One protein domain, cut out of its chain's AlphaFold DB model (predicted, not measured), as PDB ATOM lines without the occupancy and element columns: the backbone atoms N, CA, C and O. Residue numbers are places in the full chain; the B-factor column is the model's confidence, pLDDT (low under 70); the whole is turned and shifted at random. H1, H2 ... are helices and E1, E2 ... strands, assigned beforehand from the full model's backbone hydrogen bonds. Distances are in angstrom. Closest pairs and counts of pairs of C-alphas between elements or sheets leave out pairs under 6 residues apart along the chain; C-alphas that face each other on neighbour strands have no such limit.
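AT A GLANCE: This is residues 18 to 164 and 224 to 246 of the 255 residues of an uncharacterized protein of Planctomycetales bacterium (UniProt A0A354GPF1). One twisted six-stranded sheet makes a wall with helices H1, H2, H3 and H4 over one face, two layers in all; H5 grazes the sheet near its edge strand E6. H1 and H2 cross the strands towards the E1 edge, while H3 runs along E5. The printed part has 170 residues, with named elements in the order H1 H2 E1 E2 E3 E4 H3 E5 H4 E6 H5, class mixed, helices and strands. The sheet runs E1 E2 E3 E4 E5 E6, mixed, and the whole is compact, with a radius of gyration of the C-alphas of 16.0 A and spans of 45 by 35 by 30 A.

IN THESE COORDINATES: The strands are E1, residues 57 to 62; E2, 69 to 74; E3, 78 to 87, 26.9 A long; E4, 93 to 102, 26.4 A; E5, 130 to 135; and E6, 224 to 229. The helices are H1, residues 24 to 37, 19.8 A; H2, 43 to 49; H3, 111 to 125, 21.7 A; H4, 151 to 157; and H5, 235 to 245, 15.2 A. H1 begins at C-alpha 24 (34.883, -24.115, -1.334), and H5 ends at C-alpha 245 (44.783, 11.575, -28.467).

HOW THE PARTS SIT: E1 E2 E3 E4 form a meander, each strand the antiparallel neighbour of the one before: N 59 and O 72 are 2.8 A apart, N 71 and O 83 2.8 A, N 84 and O 96 2.9 A. E4, H3, E5 form a strand-helix-strand unit, two parallel neighbour strands with a helix between, its crossover right-handed; N 97 and O 132 are 2.8 A apart. E5 and E6 are antiparallel, with N 228 and O 131 2.8 A apart. H1, H2 and H3 lie on the same face, at heights over the sheet of 7.6, 8.5 and 8.4 A. H2 touches H1 at a steep tilt of 45 degrees, closest C-alphas Val 33 and Pro 43, 6.3 A. H2 also touches H3, closest C-alphas Leu 49 and Ala 123, 5.2 A. H4 lies over E5, closest C-alphas Ala 135 and Tyr 152, 4.4 A. H5 only grazes the sheet, with residues 235 to 240. Every O i to N i+4 pair is within hydrogen-bond range in H1, H3 and H5; H2 has 1 of 3, with 4 of 4 O i to N i+3 pairs, and H4 1 of 3, with 2 of 4.

THE WHOLE: The C-alphas farthest apart, Gly 23 and Asp 246, are 48.7 A apart. Residues 165 to 223 are not printed; C-alphas 164 and 224 are 12.1 A apart across the cut. The link E5 to H4, residues 136 to 150, is long. Mean pLDDT of the printed part is 93.0, and residues 245 to 246 are under 70.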
ATOM      1  N   VAL A  18      29.718 -13.210 -15.707       98.56
ATOM      2  CA  VAL A  18      30.688 -13.792 -14.771       98.56
ATOM      3  C   VAL A  18      30.252 -15.193 -14.343       98.56
ATOM      4  O   VAL A  18      29.145 -15.407 -13.847       98.56
ATOM      5  N   ARG A  19      31.139 -16.166 -14.543       98.50
ATOM      6  CA  ARG A  19      31.005 -17.557 -14.112       98.50
ATOM      7  C   ARG A  19      31.959 -17.803 -12.955       98.50
ATOM      8  O   ARG A  19      33.162 -17.580 -13.070       98.50
ATOM      9  N   LEU A  20      31.393 -18.260 -11.845       98.25
ATOM     10  CA  LEU A  20      32.126 -18.581 -10.629       98.25
ATOM     11  C   LEU A  20      32.117 -20.095 -10.408       98.25
ATOM     12  O   LEU A  20      31.150 -20.754 -10.810       98.25
ATOM     13  N   PRO A  21      33.140 -20.642  -9.737       97.19
ATOM     14  CA  PRO A  21      33.126 -22.015  -9.275       97.19
ATOM     15  C   PRO A  21      32.045 -22.199  -8.203       97.19
ATOM     16  O   PRO A  21      31.344 -21.264  -7.802       97.19
ATOM     17  N   VAL A  22      31.905 -23.432  -7.729       96.06
ATOM     18  CA  VAL A  22      30.950 -23.812  -6.682       96.06
ATOM     19  C   VAL A  22      31.685 -24.300  -5.433       96.06
ATOM     20  O   VAL A  22      32.871 -24.608  -5.478       96.06
ATOM     21  N   GLY A  23      30.984 -24.378  -4.300       96.31
ATOM     22  CA  GLY A  23      31.544 -24.933  -3.065       96.31
ATOM     23  C   GLY A  23      32.677 -24.089  -2.466       96.31
ATOM     24  O   GLY A  23      32.563 -22.866  -2.369       96.31
ATOM     25  N   GLU A  24      33.750 -24.747  -2.031       95.75
ATOM     26  CA  GLU A  24      34.883 -24.115  -1.334       95.75
ATOM     27  C   GLU A  24      35.654 -23.134  -2.224       95.75
ATOM     28  O   GLU A  24      36.056 -22.065  -1.764       95.75
ATOM     29  N   GLU A  25      35.779 -23.427  -3.518       96.25
ATOM     30  CA  GLU A  25      36.435 -22.527  -4.470       96.25
ATOM     31  C   GLU A  25      35.693 -21.192  -4.599       96.25
ATOM     32  O   GLU A  25      36.325 -20.141  -4.682       96.25
ATOM     33  N   LEU A  26      34.353 -21.189  -4.537       97.19
ATOM     34  CA  LEU A  26      33.571 -19.946  -4.535       97.19
ATOM     35  C   LEU A  26      33.877 -19.092  -3.303       97.19
ATOM     36  O   LEU A  26      34.000 -17.868  -3.404       97.19
ATOM     37  N   ALA A  27      33.973 -19.729  -2.134       96.81
ATOM     38  CA  ALA A  27      34.343 -19.037  -0.907       96.81
ATOM     39  C   ALA A  27      35.749 -18.435  -1.041       96.81
ATOM     40  O   ALA A  27      35.939 -17.264  -0.704       96.81
ATOM     41  N   LYS A  28      36.687 -19.185  -1.632       97.81
ATOM     42  CA  LYS A  28      38.051 -18.713  -1.860       97.81
ATOM     43  C   LYS A  28      38.121 -17.542  -2.839       97.81
ATOM     44  O   LYS A  28      38.792 -16.558  -2.544       97.81
ATOM     45  N   VAL A  29      37.388 -17.582  -3.954       98.12
ATOM     46  CA  VAL A  29      37.315 -16.448  -4.896       98.12
ATOM     47  C   VAL A  29      36.809 -15.190  -4.188       98.12
ATOM     48  O   VAL A  29      37.385 -14.121  -4.359       98.12
ATOM     49  N   ARG A  30      35.774 -15.293  -3.346       97.50
ATOM     50  CA  ARG A  30      35.240 -14.136  -2.600       97.50
ATOM     51  C   ARG A  30      36.232 -13.573  -1.582       97.50
ATOM     52  O   ARG A  30      36.336 -12.353  -1.439       97.50
ATOM     53  N   GLU A  31      36.952 -14.448  -0.886       97.75
ATOM     54  CA  GLU A  31      38.038 -14.063   0.019       97.75
ATOM     55  C   GLU A  31      39.138 -13.315  -0.744       97.75
ATOM     56  O   GLU A  31      39.529 -12.220  -0.337       97.75
ATOM     57  N   LEU A  32      39.579 -13.855  -1.883       98.25
ATOM     58  CA  LEU A  32      40.601 -13.243  -2.731       98.25
ATOM     59  C   LEU A  32      40.149 -11.892  -3.282       98.25
ATOM     60  O   LEU A  32      40.891 -10.922  -3.163       98.25
ATOM     61  N   VAL A  33      38.921 -11.783  -3.795       98.06
ATOM     62  CA  VAL A  33      38.347 -10.506  -4.253       98.06
ATOM     63  C   VAL A  33      38.381  -9.475  -3.127       98.06
ATOM     64  O   VAL A  33      38.831  -8.354  -3.334       98.06
ATOM     65  N   THR A  34      37.980  -9.859  -1.915       96.88
ATOM     66  CA  THR A  34      38.001  -8.955  -0.756       96.88
ATOM     67  C   THR A  34      39.428  -8.578  -0.349       96.88
ATOM     68  O   THR A  34      39.688  -7.429   0.001       96.88
ATOM     69  N   SER A  35      40.366  -9.525  -0.390       96.69
ATOM     70  CA  SER A  35      41.775  -9.295  -0.052       96.69
ATOM     71  C   SER A  35      42.459  -8.368  -1.056       96.69
ATOM     72  O   SER A  35      43.225  -7.490  -0.656       96.69
ATOM     73  N   LEU A  36      42.194  -8.564  -2.348       96.50
ATOM     74  CA  LEU A  36      42.821  -7.837  -3.447       96.50
ATOM     75  C   LEU A  36      42.165  -6.473  -3.655       96.50
ATOM     76  O   LEU A  36      42.851  -5.471  -3.762       96.50
ATOM     77  N   LEU A  37      40.839  -6.407  -3.673       96.25
ATOM     78  CA  LEU A  37      40.121  -5.188  -4.044       96.25
ATOM     79  C   LEU A  37      39.545  -4.440  -2.840       96.25
ATOM     80  O   LEU A  37      39.070  -3.319  -2.995       96.25
ATOM     81  N   GLY A  38      39.602  -5.016  -1.640       95.19
ATOM     82  CA  GLY A  38      39.106  -4.414  -0.407       95.19
ATOM     83  C   GLY A  38      37.655  -4.777  -0.075       95.19
ATOM     84  O   GLY A  38      36.950  -5.464  -0.816       95.19
ATOM     85  N   LYS A  39      37.190  -4.307   1.090       94.00
ATOM     86  CA  LYS A  39      35.834  -4.588   1.586       94.00
ATOM     87  C   LYS A  39      34.768  -4.047   0.630       94.00
ATOM     88  O   LYS A  39      34.851  -2.911   0.177       94.00
ATOM     89  N   GLY A  40      33.739  -4.858   0.390       92.00
ATOM     90  CA  GLY A  40      32.615  -4.511  -0.483       92.00
ATOM     91  C   GLY A  40      32.850  -4.803  -1.964       92.00
ATOM     92  O   GLY A  40      31.898  -4.694  -2.728       92.00
ATOM     93  N   ALA A  41      34.065  -5.202  -2.357       95.81
ATOM     94  CA  ALA A  41      34.318  -5.691  -3.704       95.81
ATOM     95  C   ALA A  41      33.561  -7.000  -3.973       95.81
ATOM     96  O   ALA A  41      33.390  -7.837  -3.078       95.81
ATOM     97  N   VAL A  42      33.131  -7.175  -5.217       96.25
ATOM     98  CA  VAL A  42      32.399  -8.352  -5.698       96.25
ATOM     99  C   VAL A  42      33.118  -8.976  -6.899       96.25
ATOM    100  O   VAL A  42      33.902  -8.294  -7.554       96.25
ATOM    101  N   PRO A  43      32.913 -10.268  -7.210       97.00
ATOM    102  CA  PRO A  43      33.604 -10.910  -8.331       97.00
ATOM    103  C   PRO A  43      33.408 -10.202  -9.680       97.00
ATOM    104  O   PRO A  43      34.313 -10.194 -10.508       97.00
ATOM    105  N   GLU A  44      32.261  -9.558  -9.884       97.19
ATOM    106  CA  GLU A  44      31.958  -8.758 -11.070       97.19
ATOM    107  C   GLU A  44      32.935  -7.596 -11.273       97.19
ATOM    108  O   GLU A  44      33.267  -7.285 -12.416       97.19
ATOM    109  N   ASP A  45      33.499  -7.037 -10.197       97.69
ATOM    110  CA  ASP A  45      34.522  -5.991 -10.280       97.69
ATOM    111  C   ASP A  45      35.742  -6.446 -11.095       97.69
ATOM    112  O   ASP A  45      36.317  -5.668 -11.858       97.69
ATOM    113  N   VAL A  46      36.100  -7.734 -11.015       98.06
ATOM    114  CA  VAL A  46      37.223  -8.301 -11.774       98.06
ATOM    115  C   VAL A  46      36.970  -8.215 -13.280       98.06
ATOM    116  O   VAL A  46      37.902  -7.948 -14.033       98.06
ATOM    117  N   SER A  47      35.722  -8.372 -13.735       98.06
ATOM    118  CA  SER A  47      35.378  -8.322 -15.165       98.06
ATOM    119  C   SER A  47      35.604  -6.934 -15.777       98.06
ATOM    120  O   SER A  47      36.042  -6.819 -16.925       98.06
ATOM    121  N   HIS A  48      35.383  -5.879 -14.988       97.69
ATOM    122  CA  HIS A  48      35.678  -4.501 -15.369       97.69
ATOM    123  C   HIS A  48      37.189  -4.271 -15.430       97.69
ATOM    124  O   HIS A  48      37.705  -3.802 -16.446       97.69
ATOM    125  N   LEU A  49      37.908  -4.671 -14.378       97.75
ATOM    126  CA  LEU A  49      39.356  -4.482 -14.258       97.75
ATOM    127  C   LEU A  49      40.157  -5.158 -15.373       97.75
ATOM    128  O   LEU A  49      41.183  -4.633 -15.786       97.75
ATOM    129  N   ILE A  50      39.699  -6.306 -15.877       97.00
ATOM    130  CA  ILE A  50      40.374  -7.045 -16.958       97.00
ATOM    131  C   ILE A  50      39.986  -6.562 -18.368       97.00
ATOM    132  O   ILE A  50      40.494  -7.097 -19.355       97.00
ATOM    133  N   GLY A  51      39.092  -5.571 -18.472       96.75
ATOM    134  CA  GLY A  51      38.648  -4.993 -19.743       96.75
ATOM    135  C   GLY A  51      37.786  -5.934 -20.594       96.75
ATOM    136  O   GLY A  51      37.870  -5.880 -21.822       96.75
ATOM    137  N   ALA A  52      36.986  -6.816 -19.981       97.62
ATOM    138  CA  ALA A  52      36.168  -7.784 -20.717       97.62
ATOM    139  C   ALA A  52      35.113  -7.106 -21.616       97.62
ATOM    140  O   ALA A  52      34.578  -6.043 -21.291       97.62
ATOM    141  N   LEU A  53      34.792  -7.724 -22.757       97.62
ATOM    142  CA  LEU A  53      33.698  -7.275 -23.633       97.62
ATOM    143  C   LEU A  53      32.330  -7.562 -23.011       97.62
ATOM    144  O   LEU A  53      32.187  -8.505 -22.240       97.62
ATOM    145  N   ASP A  54      31.330  -6.766 -23.383       97.81
ATOM    146  CA  ASP A  54      29.961  -6.863 -22.858       97.81
ATOM    147  C   ASP A  54      29.319  -8.241 -23.047       97.81
ATOM    148  O   ASP A  54      28.543  -8.686 -22.208       97.81
ATOM    149  N   ASP A  55      29.618  -8.900 -24.156       97.81
ATOM    150  CA  ASP A  55      29.111 -10.213 -24.545       97.81
ATOM    151  C   ASP A  55      30.115 -11.344 -24.272       97.81
ATOM    152  O   ASP A  55      29.877 -12.496 -24.639       97.81
ATOM    153  N   ALA A  56      31.222 -11.051 -23.583       98.50
ATOM    154  CA  ALA A  56      32.153 -12.073 -23.134       98.50
ATOM    155  C   ALA A  56      31.591 -12.878 -21.953       98.50
ATOM    156  O   ALA A  56      30.755 -12.418 -21.169       98.50
ATOM    157  N   THR A  57      32.123 -14.086 -21.781       98.75
ATOM    158  CA  THR A  57      31.969 -14.862 -20.546       98.75
ATOM    159  C   THR A  57      33.296 -14.881 -19.796       98.75
ATOM    160  O   THR A  57      34.311 -15.315 -20.335       98.75
ATOM    161  N   VAL A  58      33.298 -14.418 -18.547       98.75
ATOM    162  CA  VAL A  58      34.483 -14.374 -17.683       98.75
ATOM    163  C   VAL A  58      34.386 -15.490 -16.656       98.75
ATOM    164  O   VAL A  58      33.508 -15.470 -15.798       98.75
ATOM    165  N   HIS A  59      35.298 -16.452 -16.723       98.62
ATOM    166  CA  HIS A  59      35.432 -17.517 -15.735       98.62
ATOM    167  C   HIS A  59      36.481 -17.100 -14.712       98.62
ATOM    168  O   HIS A  59      37.639 -16.896 -15.078       98.62
ATOM    169  N   LEU A  60      36.074 -16.959 -13.453       98.44
ATOM    170  CA  LEU A  60      36.976 -16.616 -12.355       98.44
ATOM    171  C   LEU A  60      37.256 -17.853 -11.518       98.44
ATOM    172  O   LEU A  60      36.318 -18.550 -11.157       98.44
ATOM    173  N   GLY A  61      38.508 -18.083 -11.148       98.00
ATOM    174  CA  GLY A  61      38.895 -19.136 -10.211       98.00
ATOM    175  C   GLY A  61      40.100 -18.714  -9.373       98.00
ATOM    176  O   GLY A  61      40.778 -17.745  -9.728       98.00
ATOM    177  N   PRO A  62      40.368 -19.395  -8.248       96.75
ATOM    178  CA  PRO A  62      41.680 -19.299  -7.632       96.75
ATOM    179  C   PRO A  62      42.700 -19.958  -8.566       96.75
ATOM    180  O   PRO A  62      42.414 -20.975  -9.198       96.75
ATOM    181  N   ASP A  63      43.890 -19.389  -8.653       89.44
ATOM    182  CA  ASP A  63      45.013 -20.088  -9.275       89.44
ATOM    183  C   ASP A  63      45.511 -21.226  -8.355       89.44
ATOM    184  O   ASP A  63      45.155 -21.231  -7.169       89.44
ATOM    185  N   PRO A  64      46.312 -22.202  -8.835       85.31
ATOM    186  CA  PRO A  64      46.723 -23.352  -8.025       85.31
ATOM    187  C   PRO A  64      47.443 -23.014  -6.711       85.31
ATOM    188  O   PRO A  64      47.406 -23.818  -5.780       85.31
ATOM    189  N   ASP A  65      48.077 -21.842  -6.607       84.75
ATOM    190  CA  ASP A  65      48.706 -21.363  -5.369       84.75
ATOM    191  C   ASP A  65      47.699 -20.868  -4.306       84.75
ATOM    192  O   ASP A  65      48.051 -20.700  -3.135       84.75
ATOM    193  N   GLY A  66      46.438 -20.643  -4.693       88.81
ATOM    194  CA  GLY A  66      45.371 -20.121  -3.846       88.81
ATOM    195  C   GLY A  66      45.551 -18.665  -3.396       88.81
ATOM    196  O   GLY A  66      44.850 -18.236  -2.476       88.81
ATOM    197  N   GLN A  67      46.471 -17.905  -3.992       90.19
ATOM    198  CA  GLN A  67      46.805 -16.526  -3.602       90.19
ATOM    199  C   GLN A  67      46.342 -15.475  -4.611       90.19
ATOM    200  O   GLN A  67      46.271 -14.290  -4.278       90.19
ATOM    201  N   GLN A  68      45.980 -15.903  -5.815       94.56
ATOM    202  CA  GLN A  68      45.586 -15.019  -6.902       94.56
ATOM    203  C   GLN A  68      44.304 -15.464  -7.596       94.56
ATOM    204  O   GLN A  68      43.888 -16.621  -7.514       94.56
ATOM    205  N   ILE A  69      43.670 -14.518  -8.288       97.94
ATOM    206  CA  ILE A  69      42.504 -14.791  -9.129       97.94
ATOM    207  C   ILE A  69      42.992 -14.990 -10.557       97.94
ATOM    208  O   ILE A  69      43.600 -14.084 -11.124       97.94
ATOM    209  N   HIS A  70      42.680 -16.141 -11.146       97.75
ATOM    210  CA  HIS A  70      42.781 -16.369 -12.584       97.75
ATOM    211  C   HIS A  70      41.449 -16.012 -13.245       97.75
ATOM    212  O   HIS A  70      40.382 -16.442 -12.800       97.75
ATOM    213  N   ALA A  71      41.514 -15.203 -14.298       98.19
ATOM    214  CA  ALA A  71      40.372 -14.820 -15.109       98.19
ATOM    215  C   ALA A  71      40.585 -15.290 -16.551       98.19
ATOM    216  O   ALA A  71      41.402 -14.731 -17.288       98.19
ATOM    217  N   ARG A  72      39.814 -16.299 -16.965       98.19
ATOM    218  CA  ARG A  72      39.760 -16.786 -18.349       98.19
ATOM    219  C   ARG A  72      38.556 -16.166 -19.047       98.19
ATOM    220  O   ARG A  72      37.423 -16.331 -18.597       98.19
ATOM    221  N   ILE A  73      38.798 -15.461 -20.144       98.44
ATOM    222  CA  ILE A  73      37.785 -14.677 -20.851       98.44
ATOM    223  C   ILE A  73      37.480 -15.369 -22.181       98.44
ATOM    224  O   ILE A  73      38.350 -15.534 -23.032       98.44
ATOM    225  N   GLU A  74      36.231 -15.784 -22.359       98.44
ATOM    226  CA  GLU A  74      35.736 -16.396 -23.588       98.44
ATOM    227  C   GLU A  74      34.978 -15.356 -24.413       98.44
ATOM    228  O   GLU A  74      34.022 -14.742 -23.932       98.44
ATOM    229  N   HIS A  75      35.395 -15.169 -25.664       98.12
ATOM    230  CA  HIS A  75      34.730 -14.292 -26.620       98.12
ATOM    231  C   HIS A  75      35.019 -14.754 -28.055       98.12
ATOM    232  O   HIS A  75      36.124 -15.208 -28.347       98.12
ATOM    233  N   ALA A  76      34.046 -14.614 -28.962       97.50
ATOM    234  CA  ALA A  76      34.126 -15.161 -30.321       97.50
ATOM    235  C   ALA A  76      35.289 -14.599 -31.158       97.50
ATOM    236  O   ALA A  76      35.780 -15.297 -32.044       97.50
ATOM    237  N   ASP A  77      35.735 -13.375 -30.863       97.12
ATOM    238  CA  ASP A  77      36.812 -12.677 -31.583       97.12
ATOM    239  C   ASP A  77      38.230 -12.958 -31.042       97.12
ATOM    240  O   ASP A  77      39.212 -12.463 -31.600       97.12
ATOM    241  N   PHE A  78      38.368 -13.751 -29.974       95.50
ATOM    242  CA  PHE A  78      39.661 -14.072 -29.360       95.50
ATOM    243  C   PHE A  78      39.921 -15.580 -29.387       95.50
ATOM    244  O   PHE A  78      39.039 -16.384 -29.106       95.50
ATOM    245  N   GLU A  79      41.155 -15.969 -29.706       94.00
ATOM    246  CA  GLU A  79      41.615 -17.358 -29.574       94.00
ATOM    247  C   GLU A  79      41.951 -17.685 -28.117       94.00
ATOM    248  O   GLU A  79      41.678 -18.784 -27.638       94.00
ATOM    249  N   GLN A  80      42.571 -16.731 -27.419       92.75
ATOM    250  CA  GLN A  80      43.004 -16.858 -26.030       92.75
ATOM    251  C   GLN A  80      42.941 -15.492 -25.359       92.75
ATOM    252  O   GLN A  80      43.432 -14.506 -25.914       92.75
ATOM    253  N   TRP A  81      42.374 -15.432 -24.158       96.31
ATOM    254  CA  TRP A  81      42.352 -14.210 -23.368       96.31
ATOM    255  C   TRP A  81      42.320 -14.550 -21.878       96.31
ATOM    256  O   TRP A  81      41.336 -15.075 -21.361       96.31
ATOM    257  N   GLU A  82      43.436 -14.302 -21.198       96.62
ATOM    258  CA  GLU A  82      43.665 -14.705 -19.812       96.62
ATOM    259  C   GLU A  82      44.401 -13.598 -19.057       96.62
ATOM    260  O   GLU A  82      45.319 -12.966 -19.593       96.62
ATOM    261  N   ARG A  83      43.988 -13.355 -17.813       97.12
ATOM    262  CA  ARG A  83      44.585 -12.369 -16.905       97.12
ATOM    263  C   ARG A  83      44.651 -12.951 -15.497       97.12
ATOM    264  O   ARG A  83      43.827 -13.793 -15.140       97.12
ATOM    265  N   HIS A  84      45.565 -12.443 -14.680       96.69
ATOM    266  CA  HIS A  84      45.580 -12.727 -13.247       96.69
ATOM    267  C   HIS A  84      45.550 -11.439 -12.438       96.69
ATOM    268  O   HIS A  84      46.217 -10.473 -12.796       96.69
ATOM    269  N   LEU A  85      44.826 -11.445 -11.323       97.56
ATOM    270  CA  LEU A  85      44.854 -10.374 -10.329       97.56
ATOM    271  C   LEU A  85      45.615 -10.868  -9.094       97.56
ATOM    272  O   LEU A  85      45.238 -11.890  -8.511       97.56
ATOM    273  N   ARG A  86      46.689 -10.163  -8.724       94.56
ATOM    274  CA  ARG A  86      47.720 -10.644  -7.789       94.56
ATOM    275  C   ARG A  86      48.172  -9.536  -6.830       94.56
ATOM    276  O   ARG A  86      47.881  -8.362  -7.055       94.56
ATOM    277  N   LYS A  87      48.911  -9.911  -5.780       94.19
ATOM    278  CA  LYS A  87      49.706  -8.990  -4.948       94.19
ATOM    279  C   LYS A  87      51.188  -9.227  -5.188       94.19
ATOM    280  O   LYS A  87      51.610 -10.373  -5.286       94.19
ATOM    281  N   ASP A  88      51.963  -8.156  -5.264       90.88
ATOM    282  CA  ASP A  88      53.420  -8.255  -5.255       90.88
ATOM    283  C   ASP A  88      53.959  -8.472  -3.829       90.88
ATOM    284  O   ASP A  88      53.217  -8.447  -2.839       90.88
ATOM    285  N   LYS A  89      55.278  -8.656  -3.707       89.19
ATOM    286  CA  LYS A  89      55.964  -8.854  -2.416       89.19
ATOM    287  C   LYS A  89      55.822  -7.654  -1.462       89.19
ATOM    288  O   LYS A  89      56.033  -7.805  -0.262       89.19
ATOM    289  N   THR A  90      55.464  -6.474  -1.974       92.50
ATOM    290  CA  THR A  90      55.225  -5.244  -1.197       92.50
ATOM    291  C   THR A  90      53.751  -5.058  -0.818       92.50
ATOM    292  O   THR A  90      53.408  -4.128  -0.089       92.50
ATOM    293  N   GLY A  91      52.872  -5.955  -1.277       94.06
ATOM    294  CA  GLY A  91      51.434  -5.917  -1.041       94.06
ATOM    295  C   GLY A  91      50.652  -5.046  -2.027       94.06
ATOM    296  O   GLY A  91      49.435  -4.915  -1.858       94.06
ATOM    297  N   LYS A  92      51.298  -4.471  -3.051       96.19
ATOM    298  CA  LYS A  92      50.594  -3.739  -4.111       96.19
ATOM    299  C   LYS A  92      49.837  -4.718  -4.992       96.19
ATOM    300  O   LYS A  92      50.327  -5.797  -5.312       96.19
ATOM    301  N   VAL A  93      48.637  -4.323  -5.395       97.38
ATOM    302  CA  VAL A  93      47.772  -5.141  -6.245       97.38
ATOM    303  C   VAL A  93      48.032  -4.786  -7.697       97.38
ATOM    304  O   VAL A  93      48.046  -3.606  -8.047       97.38
ATOM    305  N   TYR A  94      48.228  -5.798  -8.533       98.06
ATOM    306  CA  TYR A  94      48.536  -5.631  -9.949       98.06
ATOM    307  C   TYR A  94      47.795  -6.660 -10.804       98.06
ATOM    308  O   TYR A  94      47.300  -7.675 -10.297       98.06
ATOM    309  N   ILE A  95      47.712  -6.390 -12.108       98.12
ATOM    310  CA  ILE A  95      47.156  -7.329 -13.090       98.12
ATOM    311  C   ILE A  95      48.284  -7.871 -13.964       98.12
ATOM    312  O   ILE A  95      48.998  -7.097 -14.593       98.12
ATOM    313  N   TRP A  96      48.408  -9.191 -14.054       96.44
ATOM    314  CA  TRP A  96      49.278  -9.854 -15.021       96.44
ATOM    315  C   TRP A  96      48.491 -10.219 -16.280       96.44
ATOM    316  O   TRP A  96      47.499 -10.954 -16.213       96.44
ATOM    317  N   ASN A  97      48.922  -9.721 -17.436       96.19
ATOM    318  CA  ASN A  97      48.359 -10.087 -18.726       96.19
ATOM    319  C   ASN A  97      49.053 -11.343 -19.238       96.19
ATOM    320  O   ASN A  97      50.161 -11.272 -19.760       96.19
ATOM    321  N   GLU A  98      48.371 -12.478 -19.111       92.00
ATOM    322  CA  GLU A  98      48.937 -13.775 -19.467       92.00
ATOM    323  C   GLU A  98      48.852 -14.016 -20.974       92.00
ATOM    324  O   GLU A  98      49.854 -14.233 -21.650       92.00
ATOM    325  N   LYS A  99      47.641 -13.927 -21.537       89.56
ATOM    326  CA  LYS A  99      47.414 -14.109 -22.976       89.56
ATOM    327  C   LYS A  99      46.375 -13.130 -23.477       89.56
ATOM    328  O   LYS A  99      45.346 -12.910 -22.840       89.56
ATOM    329  N   MET A 100      46.606 -12.595 -24.668       90.75
ATOM    330  CA  MET A 100      45.579 -11.909 -25.443       90.75
ATOM    331  C   MET A 100      45.868 -12.099 -26.927       90.75
ATOM    332  O   MET A 100      46.765 -11.472 -27.485       90.75
ATOM    333  N   ARG A 101      45.100 -12.976 -27.567       90.06
ATOM    334  CA  ARG A 101      45.240 -13.299 -28.981       90.06
ATOM    335  C   ARG A 101      43.923 -13.059 -29.689       90.06
ATOM    336  O   ARG A 101      42.996 -13.856 -29.582       90.06
ATOM    337  N   VAL A 102      43.852 -11.935 -30.392       91.00
ATOM    338  CA  VAL A 102      42.747 -11.633 -31.305       91.00
ATOM    339  C   VAL A 102      42.841 -12.603 -32.479       91.00
ATOM    340  O   VAL A 102      43.937 -12.835 -32.994       91.00
ATOM    341  N   ARG A 103      41.714 -13.183 -32.892       91.38
ATOM    342  CA  ARG A 103      41.675 -14.070 -34.061       91.38
ATOM    343  C   ARG A 103      42.160 -13.347 -35.308       91.38
ATOM    344  O   ARG A 103      41.888 -12.162 -35.467       91.38
ATOM    345  N   ALA A 104      42.822 -14.071 -36.206       90.44
ATOM    346  CA  ALA A 104      43.385 -13.498 -37.430       90.44
ATOM    347  C   ALA A 104      42.356 -12.686 -38.241       90.44
ATOM    348  O   ALA A 104      42.646 -11.569 -38.649       90.44
ATOM    349  N   ASP A 105      41.121 -13.182 -38.376       91.69
ATOM    350  CA  ASP A 105      40.032 -12.513 -39.109       91.69
ATOM    351  C   ASP A 105      39.461 -11.261 -38.412       91.69
ATOM    352  O   ASP A 105      38.575 -10.596 -38.945       91.69
ATOM    353  N   LYS A 106      39.953 -10.946 -37.210       93.31
ATOM    354  CA  LYS A 106      39.524  -9.825 -36.360       93.31
ATOM    355  C   LYS A 106      40.661  -8.854 -36.037       93.31
ATOM    356  O   LYS A 106      40.449  -7.867 -35.329       93.31
ATOM    357  N   GLN A 107      41.874  -9.134 -36.513       88.75
ATOM    358  CA  GLN A 107      43.031  -8.257 -36.344       88.75
ATOM    359  C   GLN A 107      42.902  -6.997 -37.221       88.75
ATOM    360  O   GLN A 107      42.010  -6.889 -38.057       88.75
ATOM    361  N   GLY A 108      43.724  -5.978 -36.955       84.75
ATOM    362  CA  GLY A 108      43.697  -4.695 -37.677       84.75
ATOM    363  C   GLY A 108      42.559  -3.734 -37.290       84.75
ATOM    364  O   GLY A 108      42.688  -2.532 -37.479       84.75
ATOM    365  N   GLY A 109      41.482  -4.213 -36.660       86.62
ATOM    366  CA  GLY A 109      40.325  -3.386 -36.274       86.62
ATOM    367  C   GLY A 109      40.449  -2.616 -34.950       86.62
ATOM    368  O   GLY A 109      39.439  -2.173 -34.409       86.62
ATOM    369  N   GLY A 110      41.642  -2.527 -34.352       89.38
ATOM    370  CA  GLY A 110      41.855  -1.826 -33.073       89.38
ATOM    371  C   GLY A 110      41.249  -2.506 -31.832       89.38
ATOM    372  O   GLY A 110      41.307  -1.949 -30.734       89.38
ATOM    373  N   LEU A 111      40.701  -3.722 -31.961       91.31
ATOM    374  CA  LEU A 111      40.023  -4.429 -30.869       91.31
ATOM    375  C   LEU A 111      40.924  -4.591 -29.635       91.31
ATOM    376  O   LEU A 111      40.523  -4.208 -28.536       91.31
ATOM    377  N   GLY A 112      42.155  -5.078 -29.821       90.81
ATOM    378  CA  GLY A 112      43.124  -5.258 -28.735       90.81
ATOM    379  C   GLY A 112      43.468  -3.950 -28.014       90.81
ATOM    380  O   GLY A 112      43.394  -3.896 -26.788       90.81
ATOM    381  N   ALA A 113      43.749  -2.882 -28.766       90.31
ATOM    382  CA  ALA A 113      44.029  -1.557 -28.209       90.31
ATOM    383  C   ALA A 113      42.825  -1.013 -27.419       90.31
ATOM    384  O   ALA A 113      42.975  -0.542 -26.294       90.31
ATOM    385  N   SER A 114      41.604  -1.161 -27.946       91.69
ATOM    386  CA  SER A 114      40.391  -0.734 -27.235       91.69
ATOM    387  C   SER A 114      40.207  -1.454 -25.893       91.69
ATOM    388  O   SER A 114      39.755  -0.847 -24.925       91.69
ATOM    389  N   ARG A 115      40.566  -2.747 -25.819       94.00
ATOM    390  CA  ARG A 115      40.459  -3.538 -24.587       94.00
ATOM    391  C   ARG A 115      41.553  -3.194 -23.593       94.00
ATOM    392  O   ARG A 115      41.265  -3.104 -22.403       94.00
ATOM    393  N   LEU A 116      42.771  -2.945 -24.072       94.44
ATOM    394  CA  LEU A 116      43.848  -2.434 -23.232       94.44
ATOM    395  C   LEU A 116      43.465  -1.092 -22.602       94.44
ATOM    396  O   LEU A 116      43.618  -0.929 -21.399       94.44
ATOM    397  N   ARG A 117      42.883  -0.168 -23.376       93.94
ATOM    398  CA  ARG A 117      42.382   1.109 -22.848       93.94
ATOM    399  C   ARG A 117      41.352   0.903 -21.740       93.94
ATOM    400  O   ARG A 117      41.501   1.460 -20.658       93.94
ATOM    401  N   ALA A 118      40.332   0.084 -22.006       95.38
ATOM    402  CA  ALA A 118      39.282  -0.193 -21.031       95.38
ATOM    403  C   ALA A 118      39.855  -0.777 -19.732       95.38
ATOM    404  O   ALA A 118      39.457  -0.375 -18.641       95.38
ATOM    405  N   GLN A 119      40.828  -1.682 -19.861       97.75
ATOM    406  CA  GLN A 119      41.557  -2.239 -18.732       97.75
ATOM    407  C   GLN A 119      42.327  -1.159 -17.965       97.75
ATOM    408  O   GLN A 119      42.168  -1.073 -16.755       97.75
ATOM    409  N   VAL A 120      43.150  -0.348 -18.640       97.44
ATOM    410  CA  VAL A 120      43.984   0.683 -17.999       97.44
ATOM    411  C   VAL A 120      43.123   1.682 -17.236       97.44
ATOM    412  O   VAL A 120      43.385   1.929 -16.062       97.44
ATOM    413  N   GLU A 121      42.071   2.216 -17.861       95.25
ATOM    414  CA  GLU A 121      41.199   3.190 -17.203       95.25
ATOM    415  C   GLU A 121      40.487   2.558 -15.997       95.25
ATOM    416  O   GLU A 121      40.562   3.092 -14.891       95.25
ATOM    417  N   ASN A 122      39.878   1.376 -16.139       97.38
ATOM    418  CA  ASN A 122      39.240   0.717 -14.996       97.38
ATOM    419  C   ASN A 122      40.245   0.353 -13.892       97.38
ATOM    420  O   ASN A 122      39.930   0.508 -12.717       97.38
ATOM    421  N   ALA A 123      41.445  -0.113 -14.239       97.75
ATOM    422  CA  ALA A 123      42.482  -0.477 -13.278       97.75
ATOM    423  C   ALA A 123      42.988   0.747 -12.499       97.75
ATOM    424  O   ALA A 123      43.106   0.675 -11.275       97.75
ATOM    425  N   PHE A 124      43.191   1.878 -13.182       95.94
ATOM    426  CA  PHE A 124      43.546   3.159 -12.570       95.94
ATOM    427  C   PHE A 124      42.522   3.577 -11.504       95.94
ATOM    428  O   PHE A 124      42.868   3.762 -10.336       95.94
ATOM    429  N   TYR A 125      41.238   3.653 -11.871       93.25
ATOM    430  CA  TYR A 125      40.172   4.031 -10.932       93.25
ATOM    431  C   TYR A 125      39.875   2.943  -9.889       93.25
ATOM    432  O   TYR A 125      39.381   3.236  -8.800       93.25
ATOM    433  N   GLY A 126      40.215   1.690 -10.194       94.19
ATOM    434  CA  GLY A 126      40.103   0.545  -9.295       94.19
ATOM    435  C   GLY A 126      41.187   0.464  -8.223       94.19
ATOM    436  O   GLY A 126      41.117  -0.433  -7.380       94.19
ATOM    437  N   GLY A 127      42.173   1.369  -8.239       95.44
ATOM    438  CA  GLY A 127      43.281   1.385  -7.282       95.44
ATOM    439  C   GLY A 127      44.327   0.294  -7.524       95.44
ATOM    440  O   GLY A 127      45.034  -0.092  -6.593       95.44
ATOM    441  N   ILE A 128      44.415  -0.224  -8.751       97.81
ATOM    442  CA  ILE A 128      45.474  -1.150  -9.160       97.81
ATOM    443  C   ILE A 128      46.767  -0.356  -9.351       97.81
ATOM    444  O   ILE A 128      46.757   0.723  -9.936       97.81
ATOM    445  N   ALA A 129      47.885  -0.884  -8.855       97.94
ATOM    446  CA  ALA A 129      49.163  -0.183  -8.881       97.94
ATOM    447  C   ALA A 129      49.821  -0.204 -10.265       97.94
ATOM    448  O   ALA A 129      50.384   0.798 -10.693       97.94
ATOM    449  N   TYR A 130      49.766  -1.343 -10.956       98.44
ATOM    450  CA  TYR A 130      50.342  -1.506 -12.287       98.44
ATOM    451  C   TYR A 130      49.719  -2.694 -13.032       98.44
ATOM    452  O   TYR A 130      49.029  -3.539 -12.450       98.44
ATOM    453  N   ILE A 131      49.969  -2.758 -14.337       98.44
ATOM    454  CA  ILE A 131      49.692  -3.925 -15.181       98.44
ATOM    455  C   ILE A 131      51.036  -4.452 -15.672       98.44
ATOM    456  O   ILE A 131      51.897  -3.663 -16.033       98.44
ATOM    457  N   ALA A 132      51.233  -5.764 -15.698       96.38
ATOM    458  CA  ALA A 132      52.473  -6.373 -16.167       96.38
ATOM    459  C   ALA A 132      52.206  -7.486 -17.178       96.38
ATOM    460  O   ALA A 132      51.107  -8.041 -17.216       96.38
ATOM    461  N   CYS A 133      53.190  -7.813 -18.009       94.19
ATOM    462  CA  CYS A 133      53.115  -8.952 -18.919       94.19
ATOM    463  C   CYS A 133      54.496  -9.450 -19.343       94.19
ATOM    464  O   CYS A 133      55.484  -8.716 -19.279       94.19
ATOM    465  N   HIS A 134      54.524 -10.659 -19.901       92.38
ATOM    466  CA  HIS A 134      55.608 -11.092 -20.776       92.38
ATOM    467  C   HIS A 134      55.386 -10.534 -22.190       92.38
ATOM    468  O   HIS A 134      54.508 -10.983 -22.932       92.38
ATOM    469  N   ALA A 135      56.196  -9.556 -22.589       92.81
ATOM    470  CA  ALA A 135      56.187  -9.015 -23.942       92.81
ATOM    471  C   ALA A 135      56.982  -9.941 -24.875       92.81
ATOM    472  O   ALA A 135      58.161  -9.723 -25.153       92.81
ATOM    473  N   ALA A 136      56.334 -11.009 -25.334       89.88
ATOM    474  CA  ALA A 136      56.992 -12.062 -26.099       89.88
ATOM    475  C   ALA A 136      57.444 -11.614 -27.505       89.88
ATOM    476  O   ALA A 136      56.770 -10.827 -28.182       89.88
ATOM    477  N   ARG A 137      58.559 -12.194 -27.962       88.12
ATOM    478  CA  ARG A 137      59.074 -12.146 -29.345       88.12
ATOM    479  C   ARG A 137      58.993 -13.530 -29.981       88.12
ATOM    480  O   ARG A 137      58.651 -13.671 -31.151       88.12
ATOM    481  N   VAL A 138      59.280 -14.574 -29.208       82.69
ATOM    482  CA  VAL A 138      59.386 -15.946 -29.697       82.69
ATOM    483  C   VAL A 138      58.118 -16.720 -29.376       82.69
ATOM    484  O   VAL A 138      57.680 -16.841 -28.232       82.69
ATOM    485  N   ASN A 139      57.557 -17.349 -30.401       79.19
ATOM    486  CA  ASN A 139      56.495 -18.316 -30.212       79.19
ATOM    487  C   ASN A 139      57.091 -19.714 -30.003       79.19
ATOM    488  O   ASN A 139      57.234 -20.484 -30.943       79.19
ATOM    489  N   ALA A 140      57.437 -20.089 -28.768       72.25
ATOM    490  CA  ALA A 140      58.063 -21.407 -28.563       72.25
ATOM    491  C   ALA A 140      57.115 -22.611 -28.772       72.25
ATOM    492  O   ALA A 140      57.564 -23.749 -28.721       72.25
ATOM    493  N   GLN A 141      55.816 -22.390 -29.020       71.00
ATOM    494  CA  GLN A 141      54.897 -23.443 -29.486       71.00
ATOM    495  C   GLN A 141      54.923 -23.588 -31.015       71.00
ATOM    496  O   GLN A 141      54.532 -24.625 -31.546       71.00
ATOM    497  N   ASN A 142      55.365 -22.550 -31.728       72.19
ATOM    498  CA  ASN A 142      55.502 -22.544 -33.174       72.19
ATOM    499  C   ASN A 142      56.717 -21.688 -33.582       72.19
ATOM    500  O   ASN A 142      56.574 -20.476 -33.738       72.19
ATOM    501  N   PRO A 143      57.904 -22.300 -33.751       73.00
ATOM    502  CA  PRO A 143      59.150 -21.573 -33.986       73.00
ATOM    503  C   PRO A 143      59.260 -20.959 -35.394       73.00
ATOM    504  O   PRO A 143      60.310 -20.419 -35.729       73.00
ATOM    505  N   ASP A 144      58.214 -21.046 -36.223       76.50
ATOM    506  CA  ASP A 144      58.148 -20.357 -37.510       76.50
ATOM    507  C   ASP A 144      58.282 -18.832 -37.299       76.50
ATOM    508  O   ASP A 144      57.435 -18.236 -36.624       76.50
ATOM    509  N   PRO A 145      59.308 -18.173 -37.878       72.19
ATOM    510  CA  PRO A 145      59.512 -16.732 -37.739       72.19
ATOM    511  C   PRO A 145      58.320 -15.894 -38.214       72.19
ATOM    512  O   PRO A 145      58.097 -14.802 -37.701       72.19
ATOM    513  N   THR A 146      57.519 -16.406 -39.153       73.81
ATOM    514  CA  THR A 146      56.300 -15.733 -39.637       73.81
ATOM    515  C   THR A 146      55.161 -15.755 -38.616       73.81
ATOM    516  O   THR A 146      54.165 -15.051 -38.765       73.81
ATOM    517  N   ARG A 147      55.305 -16.558 -37.555       73.44
ATOM    518  CA  ARG A 147      54.358 -16.706 -36.443       73.44
ATOM    519  C   ARG A 147      54.954 -16.267 -35.107       73.44
ATOM    520  O   ARG A 147      54.393 -16.595 -34.053       73.44
ATOM    521  N   ALA A 148      56.076 -15.546 -35.159       80.56
ATOM    522  CA  ALA A 148      56.675 -14.881 -34.017       80.56
ATOM    523  C   ALA A 148      55.677 -13.913 -33.366       80.56
ATOM    524  O   ALA A 148      54.784 -13.365 -34.017       80.56
ATOM    525  N   PHE A 149      55.823 -13.710 -32.059       86.38
ATOM    526  CA  PHE A 149      55.036 -12.707 -31.360       86.38
ATOM    527  C   PHE A 149      55.651 -11.324 -31.578       86.38
ATOM    528  O   PHE A 149      56.863 -11.170 -31.701       86.38
ATOM    529  N   ILE A 150      54.803 -10.301 -31.606       89.19
ATOM    530  CA  ILE A 150      55.226  -8.899 -31.736       89.19
ATOM    531  C   ILE A 150      55.112  -8.139 -30.411       89.19
ATOM    532  O   ILE A 150      55.197  -6.918 -30.389       89.19
ATOM    533  N   GLY A 151      54.889  -8.847 -29.300       91.25
ATOM    534  CA  GLY A 151      54.647  -8.235 -27.996       91.25
ATOM    535  C   GLY A 151      55.802  -7.334 -27.572       91.25
ATOM    536  O   GLY A 151      55.566  -6.197 -27.178       91.25
ATOM    537  N   TYR A 152      57.037  -7.810 -27.716       94.62
ATOM    538  CA  TYR A 152      58.238  -7.076 -27.313       94.62
ATOM    539  C   TYR A 152      58.370  -5.671 -27.918       94.62
ATOM    540  O   TYR A 152      58.921  -4.786 -27.273       94.62
ATOM    541  N   SER A 153      57.880  -5.455 -29.140       94.00
ATOM    542  CA  SER A 153      57.936  -4.159 -29.824       94.00
ATOM    543  C   SER A 153      56.613  -3.399 -29.767       94.00
ATOM    544  O   SER A 153      56.607  -2.178 -29.898       94.00
ATOM    545  N   LEU A 154      55.493  -4.094 -29.550       92.06
ATOM    546  CA  LEU A 154      54.165  -3.495 -29.470       92.06
ATOM    547  C   LEU A 154      53.858  -2.918 -28.083       92.06
ATOM    548  O   LEU A 154      53.339  -1.811 -27.986       92.06
ATOM    549  N   TRP A 155      54.152  -3.655 -27.011       95.25
ATOM    550  CA  TRP A 155      53.811  -3.229 -25.651       95.25
ATOM    551  C   TRP A 155      54.498  -1.913 -25.238       95.25
ATOM    552  O   TRP A 155      53.802  -1.071 -24.662       95.25
ATOM    553  N   PRO A 156      55.772  -1.646 -25.595       96.12
ATOM    554  CA  PRO A 156      56.384  -0.344 -25.331       96.12
ATOM    555  C   PRO A 156      55.713   0.831 -26.042       96.12
ATOM    556  O   PRO A 156      55.544   1.888 -25.439       96.12
ATOM    557  N   LYS A 157      55.190   0.639 -27.266       93.31
ATOM    558  CA  LYS A 157      54.376   1.672 -27.948       93.31
ATOM    559  C   LYS A 157      53.121   2.048 -27.156       93.31
ATOM    560  O   LYS A 157      52.599   3.148 -27.304       93.31
ATOM    561  N   TYR A 158      52.643   1.137 -26.311       93.94
ATOM    562  CA  TYR A 158      51.524   1.364 -25.407       93.94
ATOM    563  C   TYR A 158      51.941   1.808 -24.008       93.94
ATOM    564  O   TYR A 158      51.074   1.898 -23.153       93.94
ATOM    565  N   GLY A 159      53.217   2.105 -23.754       96.69
ATOM    566  CA  GLY A 159      53.687   2.620 -22.467       96.69
ATOM    567  C   GLY A 159      54.092   1.553 -21.453       96.69
ATOM    568  O   GLY A 159      54.255   1.881 -20.279       96.69
ATOM    569  N   PHE A 160      54.244   0.293 -21.864       97.69
ATOM    570  CA  PHE A 160      54.884  -0.713 -21.017       97.69
ATOM    571  C   PHE A 160      56.400  -0.537 -21.042       97.69
ATOM    572  O   PHE A 160      56.979  -0.318 -22.100       97.69
ATOM    573  N   ASP A 161      57.042  -0.696 -19.895       98.00
ATOM    574  CA  ASP A 161      58.468  -0.456 -19.736       98.00
ATOM    575  C   ASP A 161      59.175  -1.632 -19.067       98.00
ATOM    576  O   ASP A 161      58.559  -2.418 -18.351       98.00
ATOM    577  N   GLN A 162      60.476  -1.737 -19.290       96.56
ATOM    578  CA  GLN A 162      61.372  -2.582 -18.510       96.56
ATOM    579  C   GLN A 162      62.718  -1.862 -18.438       96.56
ATOM    580  O   GLN A 162      63.193  -1.323 -19.440       96.56
ATOM    581  N   THR A 163      63.343  -1.832 -17.266       97.00
ATOM    582  CA  THR A 163      64.643  -1.166 -17.123       97.00
ATOM    583  C   THR A 163      65.742  -1.957 -17.836       97.00
ATOM    584  O   THR A 163      65.660  -3.182 -17.978       97.00
ATOM    585  N   LEU A 164      66.813  -1.281 -18.261       96.62
ATOM    586  CA  LEU A 164      67.983  -1.967 -18.814       96.62
ATOM    587  C   LEU A 164      68.677  -2.848 -17.773       96.62
ATOM    588  O   LEU A 164      69.265  -3.857 -18.146       96.62
ATOM    589  N   TYR A 224      60.477  -9.926 -20.074       90.69
ATOM    590  CA  TYR A 224      59.856 -10.864 -19.129       90.69
ATOM    591  C   TYR A 224      59.001 -10.181 -18.068       90.69
ATOM    592  O   TYR A 224      58.154 -10.834 -17.466       90.69
ATOM    593  N   HIS A 225      59.187  -8.879 -17.863       90.81
ATOM    594  CA  HIS A 225      58.404  -8.101 -16.919       90.81
ATOM    595  C   HIS A 225      58.170  -6.695 -17.467       90.81
ATOM    596  O   HIS A 225      58.612  -5.709 -16.893       90.81
ATOM    597  N   ALA A 226      57.473  -6.603 -18.599       95.50
ATOM    598  CA  ALA A 226      57.052  -5.306 -19.105       95.50
ATOM    599  C   ALA A 226      55.944  -4.760 -18.194       95.50
ATOM    600  O   ALA A 226      54.914  -5.419 -18.028       95.50
ATOM    601  N   VAL A 227      56.144  -3.576 -17.616       97.25
ATOM    602  CA  VAL A 227      55.261  -2.949 -16.626       97.25
ATOM    603  C   VAL A 227      54.647  -1.672 -17.185       97.25
ATOM    604  O   VAL A 227      55.334  -0.783 -17.669       97.25
ATOM    605  N   PHE A 228      53.334  -1.557 -17.065       98.38
ATOM    606  CA  PHE A 228      52.589  -0.323 -17.246       98.38
ATOM    607  C   PHE A 228      52.261   0.258 -15.866       98.38
ATOM    608  O   PHE A 228      51.431  -0.295 -15.136       98.38
ATOM    609  N   ASP A 229      52.895   1.374 -15.511       98.25
ATOM    610  CA  ASP A 229      52.678   2.066 -14.238       98.25
ATOM    611  C   ASP A 229      51.358   2.855 -14.259       98.25
ATOM    612  O   ASP A 229      51.173   3.764 -15.074       98.25
ATOM    613  N   LEU A 230      50.438   2.530 -13.347       97.56
ATOM    614  CA  LEU A 230      49.138   3.199 -13.228       97.56
ATOM    615  C   LEU A 230      49.177   4.416 -12.291       97.56
ATOM    616  O   LEU A 230      48.137   5.021 -12.039       97.56
ATOM    617  N   ALA A 231      50.334   4.820 -11.760       96.94
ATOM    618  CA  ALA A 231      50.414   6.047 -10.977       96.94
ATOM    619  C   ALA A 231      49.955   7.272 -11.793       96.94
ATOM    620  O   ALA A 231      50.226   7.416 -12.989       96.94
ATOM    621  N   ALA A 232      49.261   8.202 -11.134       94.12
ATOM    622  CA  ALA A 232      48.824   9.435 -11.776       94.12
ATOM    623  C   ALA A 232      50.038  10.232 -12.287       94.12
ATOM    624  O   ALA A 232      50.932  10.585 -11.522       94.12
ATOM    625  N   GLY A 233      50.057  10.526 -13.590       93.38
ATOM    626  CA  GLY A 233      51.164  11.241 -14.230       93.38
ATOM    627  C   GLY A 233      52.394  10.383 -14.550       93.38
ATOM    628  O   GLY A 233      53.406  10.953 -14.977       93.38
ATOM    629  N   SER A 234      52.306   9.056 -14.392       97.19
ATOM    630  CA  SER A 234      53.347   8.119 -14.822       97.19
ATOM    631  C   SER A 234      53.671   8.281 -16.310       97.19
ATOM    632  O   SER A 234      52.864   8.780 -17.109       97.19
ATOM    633  N   ARG A 235      54.871   7.848 -16.702       96.38
ATOM    634  CA  ARG A 235      55.277   7.832 -18.111       96.38
ATOM    635  C   ARG A 235      54.372   6.918 -18.936       96.38
ATOM    636  O   ARG A 235      53.904   7.352 -19.984       96.38
ATOM    637  N   SER A 236      54.037   5.730 -18.428       96.94
ATOM    638  CA  SER A 236      53.120   4.786 -19.079       96.94
ATOM    639  C   SER A 236      51.780   5.432 -19.438       96.94
ATOM    640  O   SER A 236      51.345   5.374 -20.589       96.94
ATOM    641  N   MET A 237      51.167   6.151 -18.490       94.69
ATOM    642  CA  MET A 237      49.911   6.872 -18.726       94.69
ATOM    643  C   MET A 237      50.067   7.992 -19.762       94.69
ATOM    644  O   MET A 237      49.169   8.206 -20.576       94.69
ATOM    645  N   LYS A 238      51.195   8.714 -19.766       94.75
ATOM    646  CA  LYS A 238      51.471   9.764 -20.764       94.75
ATOM    647  C   LYS A 238      51.629   9.186 -22.173       94.75
ATOM    648  O   LYS A 238      51.044   9.739 -23.103       94.75
ATOM    649  N   VAL A 239      52.365   8.083 -22.321       93.31
ATOM    650  CA  VAL A 239      52.562   7.391 -23.607       93.31
ATOM    651  C   VAL A 239      51.227   6.884 -24.149       93.31
ATOM    652  O   VAL A 239      50.875   7.190 -25.289       93.31
ATOM    653  N   LEU A 240      50.432   6.204 -23.316       89.75
ATOM    654  CA  LEU A 240      49.107   5.734 -23.717       89.75
ATOM    655  C   LEU A 240      48.199   6.900 -24.124       89.75
ATOM    656  O   LEU A 240      47.581   6.873 -25.180       89.75
ATOM    657  N   ASN A 241      48.144   7.976 -23.339       87.62
ATOM    658  CA  ASN A 241      47.311   9.124 -23.694       87.62
ATOM    659  C   ASN A 241      47.758   9.786 -25.004       87.62
ATOM    660  O   ASN A 241      46.901  10.207 -25.778       87.62
ATOM    661  N   LYS A 242      49.066   9.841 -25.292       85.19
ATOM    662  CA  LYS A 242      49.581  10.354 -26.571       85.19
ATOM    663  C   LYS A 242      49.052   9.537 -27.749       85.19
ATOM    664  O   LYS A 242      48.480  10.128 -28.657       85.19
ATOM    665  N   TYR A 243      49.158   8.209 -27.708       76.75
ATOM    666  CA  TYR A 243      48.661   7.355 -28.797       76.75
ATOM    667  C   TYR A 243      47.139   7.493 -28.986       76.75
ATOM    668  O   TYR A 243      46.637   7.444 -30.104       76.75
ATOM    669  N   TRP A 244      46.373   7.698 -27.910       73.62
ATOM    670  CA  TRP A 244      44.909   7.760 -27.990       73.62
ATOM    671  C   TRP A 244      44.380   9.140 -28.389       73.62
ATOM    672  O   TRP A 244      43.298   9.231 -28.971       73.62
ATOM    673  N   LEU A 245      45.113  10.206 -28.068       63.44
ATOM    674  CA  LEU A 245      44.783  11.575 -28.467       63.44
ATOM    675  C   LEU A 245      45.342  11.928 -29.853       63.44
ATOM    676  O   LEU A 245      44.800  12.815 -30.508       63.44
ATOM    677  N   ASP A 246      46.380  11.224 -30.308       54.66
ATOM    678  CA  ASP A 246      46.977  11.367 -31.632       54.66
ATOM    679  C   ASP A 246      47.220   9.983 -32.270       54.66
ATOM    680  O   ASP A 246      48.340   9.475 -32.239       54.66
TER     681      ASP A 246